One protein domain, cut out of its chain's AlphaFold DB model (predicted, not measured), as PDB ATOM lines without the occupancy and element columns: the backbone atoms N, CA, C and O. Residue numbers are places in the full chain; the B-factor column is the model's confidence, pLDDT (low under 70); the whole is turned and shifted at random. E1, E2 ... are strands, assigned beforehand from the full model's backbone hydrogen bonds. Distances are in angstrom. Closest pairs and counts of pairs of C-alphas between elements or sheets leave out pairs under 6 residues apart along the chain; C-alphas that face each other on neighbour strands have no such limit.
ATOM      1  N   PRO A  47     -14.369  17.708 -59.375       85.25
ATOM      2  CA  PRO A  47     -14.064  19.088 -59.036       85.25
ATOM      3  C   PRO A  47     -14.896  20.053 -59.883       85.25
ATOM      4  O   PRO A  47     -14.992  19.914 -61.103       85.25
ATOM      5  N   GLN A  48     -15.477  21.052 -59.227       89.44
ATOM      6  CA  GLN A  48     -16.245  22.098 -59.894       89.44
ATOM      7  C   GLN A  48     -15.296  23.250 -60.212       89.44
ATOM      8  O   GLN A  48     -14.752  23.861 -59.290       89.44
ATOM      9  N   CYS A  49     -15.084  23.532 -61.497       90.38
ATOM     10  CA  CYS A  49     -14.214  24.608 -61.966       90.38
ATOM     11  C   CYS A  49     -15.019  25.696 -62.677       90.38
ATOM     12  O   CYS A  49     -15.866  25.407 -63.519       90.38
ATOM     13  N   VAL A  50     -14.695  26.948 -62.376       93.19
ATOM     14  CA  VAL A  50     -15.270  28.144 -62.986       93.19
ATOM     15  C   VAL A  50     -14.144  28.933 -63.646       93.19
ATOM     16  O   VAL A  50     -13.134  29.246 -63.009       93.19
ATOM     17  N   ILE A  51     -14.320  29.240 -64.931       93.56
ATOM     18  CA  ILE A  51     -13.415  30.101 -65.698       93.56
ATOM     19  C   ILE A  51     -13.910  31.539 -65.566       93.56
ATOM     20  O   ILE A  51     -15.088  31.807 -65.785       93.56
ATOM     21  N   ASP A  52     -13.010  32.432 -65.166       93.62
ATOM     22  CA  ASP A  52     -13.202  33.881 -65.073       93.62
ATOM     23  C   ASP A  52     -14.488  34.314 -64.343       93.62
ATOM     24  O   ASP A  52     -15.190  35.236 -64.745       93.62
ATOM     25  N   GLY A  53     -14.860  33.595 -63.279       90.69
ATOM     26  CA  GLY A  53     -16.093  33.882 -62.536       90.69
ATOM     27  C   GLY A  53     -17.373  33.724 -63.368       90.69
ATOM     28  O   GLY A  53     -18.364  34.386 -63.076       90.69
ATOM     29  N   ASN A  54     -17.351  32.862 -64.390       92.31
ATOM     30  CA  ASN A  54     -18.428  32.658 -65.361       92.31
ATOM     31  C   ASN A  54     -18.671  33.872 -66.281       92.31
ATOM     32  O   ASN A  54     -19.753  34.016 -66.854       92.31
ATOM     33  N   ASN A  55     -17.662  34.735 -66.429       93.12
ATOM     34  CA  ASN A  55     -17.656  35.838 -67.383       93.12
ATOM     35  C   ASN A  55     -17.010  35.428 -68.714       93.12
ATOM     36  O   ASN A  55     -16.419  34.357 -68.859       93.12
ATOM     37  N   THR A  56     -17.153  36.296 -69.715       93.38
ATOM     38  CA  THR A  56     -16.510  36.111 -71.020       93.38
ATOM     39  C   THR A  56     -15.084  36.642 -70.978       93.38
ATOM     40  O   THR A  56     -14.875  37.820 -70.700       93.38
ATOM     41  N   VAL A  57     -14.120  35.794 -71.340       93.56
ATOM     42  CA  VAL A  57     -12.726  36.200 -71.549       93.56
ATOM     43  C   VAL A  57     -12.599  36.831 -72.936       93.56
ATOM     44  O   VAL A  57     -12.703  36.135 -73.946       93.56
ATOM     45  N   ASP A  58     -12.386  38.146 -72.989       94.00
ATOM     46  CA  ASP A  58     -12.234  38.906 -74.234       94.00
ATOM     47  C   ASP A  58     -10.762  39.266 -74.491       94.00
ATOM     48  O   ASP A  58     -10.074  39.823 -73.633       94.00
ATOM     49  N   VAL A  59     -10.279  38.964 -75.697       94.75
ATOM     50  CA  VAL A  59      -8.904  39.235 -76.130       94.75
ATOM     51  C   VAL A  59      -8.938  40.254 -77.258       94.75
ATOM     52  O   VAL A  59      -9.181  39.930 -78.422       94.75
ATOM     53  N   LYS A  60      -8.651  41.510 -76.915       93.81
ATOM     54  CA  LYS A  60      -8.700  42.620 -77.869       93.81
ATOM     55  C   LYS A  60      -7.390  42.761 -78.630       93.81
ATOM     56  O   LYS A  60      -6.340  43.085 -78.066       93.81
ATOM     57  N   PHE A  61      -7.470  42.566 -79.941       93.88
ATOM     58  CA  PHE A  61      -6.356  42.807 -80.855       93.88
ATOM     59  C   PHE A  61      -6.178  44.297 -81.189       93.88
ATOM     60  O   PHE A  61      -5.059  44.707 -81.486       93.88
ATOM     61  N   GLY A  62      -7.233  45.103 -81.019       92.19
ATOM     62  CA  GLY A  62      -7.256  46.523 -81.373       92.19
ATOM     63  C   GLY A  62      -7.539  46.746 -82.860       92.19
ATOM     64  O   GLY A  62      -7.775  45.788 -83.594       92.19
ATOM     65  N   ASP A  63      -7.497  48.011 -83.279       93.88
ATOM     66  CA  ASP A  63      -7.881  48.426 -84.637       93.88
ATOM     67  C   ASP A  63      -6.671  48.658 -85.566       93.88
ATOM     68  O   ASP A  63      -6.809  48.650 -86.788       93.88
ATOM     69  N   ASP A  64      -5.461  48.773 -85.010       91.44
ATOM     70  CA  ASP A  64      -4.220  49.049 -85.751       91.44
ATOM     71  C   ASP A  64      -3.535  47.766 -86.261       91.44
ATOM     72  O   ASP A  64      -2.339  47.520 -86.058       91.44
ATOM     73  N   LEU A  65      -4.313  46.903 -86.914       93.75
ATOM     74  CA  LEU A  65      -3.822  45.646 -87.475       93.75
ATOM     75  C   LEU A  65      -3.460  45.814 -88.950       93.75
ATOM     76  O   LEU A  65      -4.303  46.126 -89.790       93.75
ATOM     77  N   ILE A  66      -2.202  45.531 -89.288       94.38
ATOM     78  CA  ILE A  66      -1.725  45.544 -90.672       94.38
ATOM     79  C   ILE A  66      -1.611  44.099 -91.152       94.38
ATOM     80  O   ILE A  66      -0.770  43.339 -90.678       94.38
ATOM     81  N   THR A  67      -2.426  43.718 -92.137       91.31
ATOM     82  CA  THR A  67      -2.521  42.332 -92.643       91.31
ATOM     83  C   THR A  67      -1.180  41.755 -93.097       91.31
ATOM     84  O   THR A  67      -0.882  40.599 -92.817       91.31
ATOM     85  N   ARG A  68      -0.330  42.571 -93.734       94.06
ATOM     86  CA  ARG A  68       1.033  42.186 -94.157       94.06
ATOM     87  C   ARG A  68       1.981  41.838 -93.008       94.06
ATOM     88  O   ARG A  68       3.036  41.273 -93.274       94.06
ATOM     89  N   LEU A  69       1.642  42.213 -91.779       94.75
ATOM     90  CA  LEU A  69       2.437  41.940 -90.587       94.75
ATOM     91  C   LEU A  69       1.873  40.762 -89.779       94.75
ATOM     92  O   LEU A  69       2.444  40.417 -88.758       94.75
ATOM     93  N   VAL A  70       0.782  40.115 -90.210       91.81
ATOM     94  CA  VAL A  70       0.247  38.915 -89.544       91.81
ATOM     95  C   VAL A  70       1.089  37.697 -89.945       91.81
ATOM     96  O   VAL A  70       0.769  36.976 -90.885       91.81
ATOM     97  N   ASP A  71       2.195  37.492 -89.234       91.56
ATOM     98  CA  ASP A  71       3.231  36.487 -89.528       91.56
ATOM     99  C   ASP A  71       3.299  35.341 -88.500       91.56
ATOM    100  O   ASP A  71       4.175  34.479 -88.557       91.56
ATOM    101  N   GLY A  72       2.376  35.323 -87.538       90.12
ATOM    102  CA  GLY A  72       2.377  34.355 -86.446       90.12
ATOM    103  C   GLY A  72       3.321  34.710 -85.296       90.12
ATOM    104  O   GLY A  72       3.481  33.894 -84.389       90.12
ATOM    105  N   VAL A  73       3.920  35.901 -85.276       92.88
ATOM    106  CA  VAL A  73       4.656  36.463 -84.129       92.88
ATOM    107  C   VAL A  73       4.040  37.796 -83.718       92.88
ATOM    108  O   VAL A  73       3.681  37.973 -82.551       92.88
ATOM    109  N   ASN A  74       3.874  38.701 -84.676       94.00
ATOM    110  CA  ASN A  74       3.241  39.992 -84.464       94.00
ATOM    111  C   ASN A  74       1.776  39.832 -84.043       94.00
ATOM    112  O   ASN A  74       1.083  38.892 -84.436       94.00
ATOM    113  N   TYR A  75       1.315  40.772 -83.215       93.44
ATOM    114  CA  TYR A  75      -0.046  40.823 -82.673       93.44
ATOM    115  C   TYR A  75      -0.469  39.619 -81.815       93.44
ATOM    116  O   TYR A  75      -1.634  39.545 -81.429       93.44
ATOM    117  N   LYS A  76       0.447  38.705 -81.456       93.94
ATOM    118  CA  LYS A  76       0.176  37.675 -80.445       93.94
ATOM    119  C   LYS A  76      -0.293  38.324 -79.146       93.94
ATOM    120  O   LYS A  76       0.310  39.278 -78.656       93.94
ATOM    121  N   LYS A  77      -1.362  37.771 -78.582       93.88
ATOM    122  CA  LYS A  77      -1.915  38.176 -77.293       93.88
ATOM    123  C   LYS A  77      -1.884  36.991 -76.347       93.88
ATOM    124  O   LYS A  77      -2.227  35.874 -76.730       93.88
ATOM    125  N   GLU A  78      -1.465  37.253 -75.120       93.38
ATOM    126  CA  GLU A  78      -1.672  36.324 -74.020       93.38
ATOM    127  C   GLU A  78      -3.163  36.300 -73.665       93.38
ATOM    128  O   GLU A  78      -3.815  37.346 -73.615       93.38
ATOM    129  N   ILE A  79      -3.707  35.103 -73.451       93.50
ATOM    130  CA  ILE A  79      -5.088  34.934 -73.002       93.50
ATOM    131  C   ILE A  79      -5.070  34.960 -71.479       93.50
ATOM    132  O   ILE A  79      -4.705  33.966 -70.852       93.50
ATOM    133  N   GLN A  80      -5.478  36.083 -70.893       92.81
ATOM    134  CA  GLN A  80      -5.593  36.214 -69.445       92.81
ATOM    135  C   GLN A  80      -6.957  35.704 -68.988       92.81
ATOM    136  O   GLN A  80      -7.982  36.272 -69.353       92.81
ATOM    137  N   TYR A  81      -6.971  34.632 -68.196       92.44
ATOM    138  CA  TYR A  81      -8.190  34.063 -67.624       92.44
ATOM    139  C   TYR A  81      -7.971  33.659 -66.165       92.44
ATOM    140  O   TYR A  81      -6.919  33.132 -65.798       92.44
ATOM    141  N   GLY A  82      -8.985  33.878 -65.328       93.25
ATOM    142  CA  GLY A  82      -9.031  33.306 -63.985       93.25
ATOM    143  C   GLY A  82      -9.497  31.850 -64.018       93.25
ATOM    144  O   GLY A  82     -10.394  31.500 -64.784       93.25
ATOM    145  N   LEU A  83      -8.935  30.999 -63.161       92.94
ATOM    146  CA  LEU A  83      -9.432  29.642 -62.937       92.94
ATOM    147  C   LEU A  83      -9.652  29.428 -61.443       92.94
ATOM    148  O   LEU A  83      -8.724  29.551 -60.646       92.94
ATOM    149  N   THR A  84     -10.884  29.111 -61.055       92.00
ATOM    150  CA  THR A  84     -11.235  28.790 -59.668       92.00
ATOM    151  C   THR A  84     -11.878  27.418 -59.628       92.00
ATOM    152  O   THR A  84     -12.917  27.208 -60.244       92.00
ATOM    153  N   CYS A  85     -11.269  26.482 -58.904       90.75
ATOM    154  CA  CYS A  85     -11.768  25.119 -58.768       90.75
ATOM    155  C   CYS A  85     -11.976  24.763 -57.294       90.75
ATOM    156  O   CYS A  85     -11.199  25.174 -56.433       90.75
ATOM    157  N   THR A  86     -12.997  23.961 -57.012       89.19
ATOM    158  CA  THR A  86     -13.292  23.419 -55.679       89.19
ATOM    159  C   THR A  86     -13.292  21.893 -55.725       89.19
ATOM    160  O   THR A  86     -13.550  21.306 -56.775       89.19
ATOM    161  N   GLY A  87     -12.961  21.238 -54.608       83.56
ATOM    162  CA  GLY A  87     -12.943  19.769 -54.534       83.56
ATOM    163  C   GLY A  87     -11.799  19.100 -55.307       83.56
ATOM    164  O   GLY A  87     -11.894  17.925 -55.644       83.56
ATOM    165  N   LEU A  88     -10.716  19.828 -55.605       82.44
ATOM    166  CA  LEU A  88      -9.533  19.244 -56.238       82.44
ATOM    167  C   LEU A  88      -8.781  18.344 -55.253       82.44
ATOM    168  O   LEU A  88      -8.345  18.789 -54.195       82.44
ATOM    169  N   ASN A  89      -8.574  17.087 -55.642       77.69
ATOM    170  CA  ASN A  89      -7.671  16.153 -54.965       77.69
ATOM    171  C   ASN A  89      -6.206  16.306 -55.432       77.69
ATOM    172  O   ASN A  89      -5.289  15.876 -54.739       77.69
ATOM    173  N   SER A  90      -5.989  16.904 -56.607       79.25
ATOM    174  CA  SER A  90      -4.688  17.214 -57.203       79.25
ATOM    175  C   SER A  90      -4.835  18.356 -58.217       79.25
ATOM    176  O   SER A  90      -5.887  18.513 -58.834       79.25
ATOM    177  N   ASN A  91      -3.769  19.129 -58.438       76.12
ATOM    178  CA  ASN A  91      -3.743  20.258 -59.381       76.12
ATOM    179  C   ASN A  91      -3.386  19.843 -60.827       76.12
ATOM    180  O   ASN A  91      -2.850  20.638 -61.597       76.12
ATOM    181  N   ALA A  92      -3.665  18.597 -61.214       82.44
ATOM    182  CA  ALA A  92      -3.402  18.075 -62.557       82.44
ATOM    183  C   ALA A  92      -4.526  18.458 -63.543       82.44
ATOM    184  O   ALA A  92      -5.306  17.613 -63.979       82.44
ATOM    185  N   LEU A  93      -4.628  19.747 -63.878       86.62
ATOM    186  CA  LEU A  93      -5.660  20.278 -64.773       86.62
ATOM    187  C   LEU A  93      -5.152  20.433 -66.210       86.62
ATOM    188  O   LEU A  93      -4.020  20.849 -66.446       86.62
ATOM    189  N   LYS A  94      -6.021  20.141 -67.185       88.19
ATOM    190  CA  LYS A  94      -5.763  20.356 -68.614       88.19
ATOM    191  C   LYS A  94      -6.832  21.266 -69.202       88.19
ATOM    192  O   LYS A  94      -8.010  20.917 -69.190       88.19
ATOM    193  N   LEU A  95      -6.414  22.390 -69.779       89.12
ATOM    194  CA  LEU A  95      -7.305  23.286 -70.509       89.12
ATOM    195  C   LEU A  95      -7.346  22.911 -71.995       89.12
ATOM    196  O   LEU A  95      -6.322  22.589 -72.595       89.12
ATOM    197  N   THR A  96      -8.536  22.937 -72.593       90.94
ATOM    198  CA  THR A  96      -8.726  22.724 -74.033       90.94
ATOM    199  C   THR A  96      -9.597  23.837 -74.590       90.94
ATOM    200  O   THR A  96     -10.715  24.031 -74.124       90.94
ATOM    201  N   ILE A  97      -9.101  24.535 -75.612       90.38
ATOM    202  CA  ILE A  97      -9.862  25.545 -76.349       90.38
ATOM    203  C   ILE A  97     -10.521  24.855 -77.545       90.38
ATOM    204  O   ILE A  97      -9.865  24.115 -78.280       90.38
ATOM    205  N   ARG A  98     -11.825  25.070 -77.729       91.75
ATOM    206  CA  ARG A  98     -12.609  24.526 -78.845       91.75
ATOM    207  C   ARG A  98     -13.323  25.665 -79.558       91.75
ATOM    208  O   ARG A  98     -13.851  26.557 -78.905       91.75
ATOM    209  N   GLY A  99     -13.361  25.609 -80.883       90.88
ATOM    210  CA  GLY A  99     -14.015  26.615 -81.710       90.88
ATOM    211  C   GLY A  99     -14.168  26.139 -83.149       90.88
ATOM    212  O   GLY A  99     -13.643  25.089 -83.525       90.88
TER     213      GLY A  99
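This is residues 47 to 99 of the 112 residues of the protein "Putative minor fimbrial subunit StfF" of Klebsiella michiganensis (UniProt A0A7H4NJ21). With little regular structure, the domain is a long, narrow loop: the short strands E1 and E2 pair near one end, and residues 52 to 82 run out from E1 and fold back to E2. Residues 67 to 73 stick out at the far turn; after E2 the chain folds back, and residues 94 to 99 stick out. The printed part has 53 residues with no named helix and two named strands, E1 then E2, in an antiparallel sheet; the class is all strand, with 8 residues in named elements. It is extended, with a radius of gyration of the C-alphas of 15.7 A and spans of 48 by 21 by 17 A.

E1, residues 48 to 51, and E2, residues 83 to 86, form an antiparallel hairpin, their directions at 166 degrees. C-alphas 49 and 85 face each other at 4.1 A. N 50 and O 84, at 2.8 A, are within hydrogen-bond range.

E1 begins at C-alpha 48 (-16.245, 22.098, -59.894). E2 ends at C-alpha 86 (-13.292, 23.419, -55.679). Each measures 10.3 A.

The C-alphas farthest apart, of Arg 68 and Asn 89, are 47.8 A apart. The link from E1 to E2 is long, 31 residues. The printed part has no cut, and no printed residue is under 70 in pLDDT.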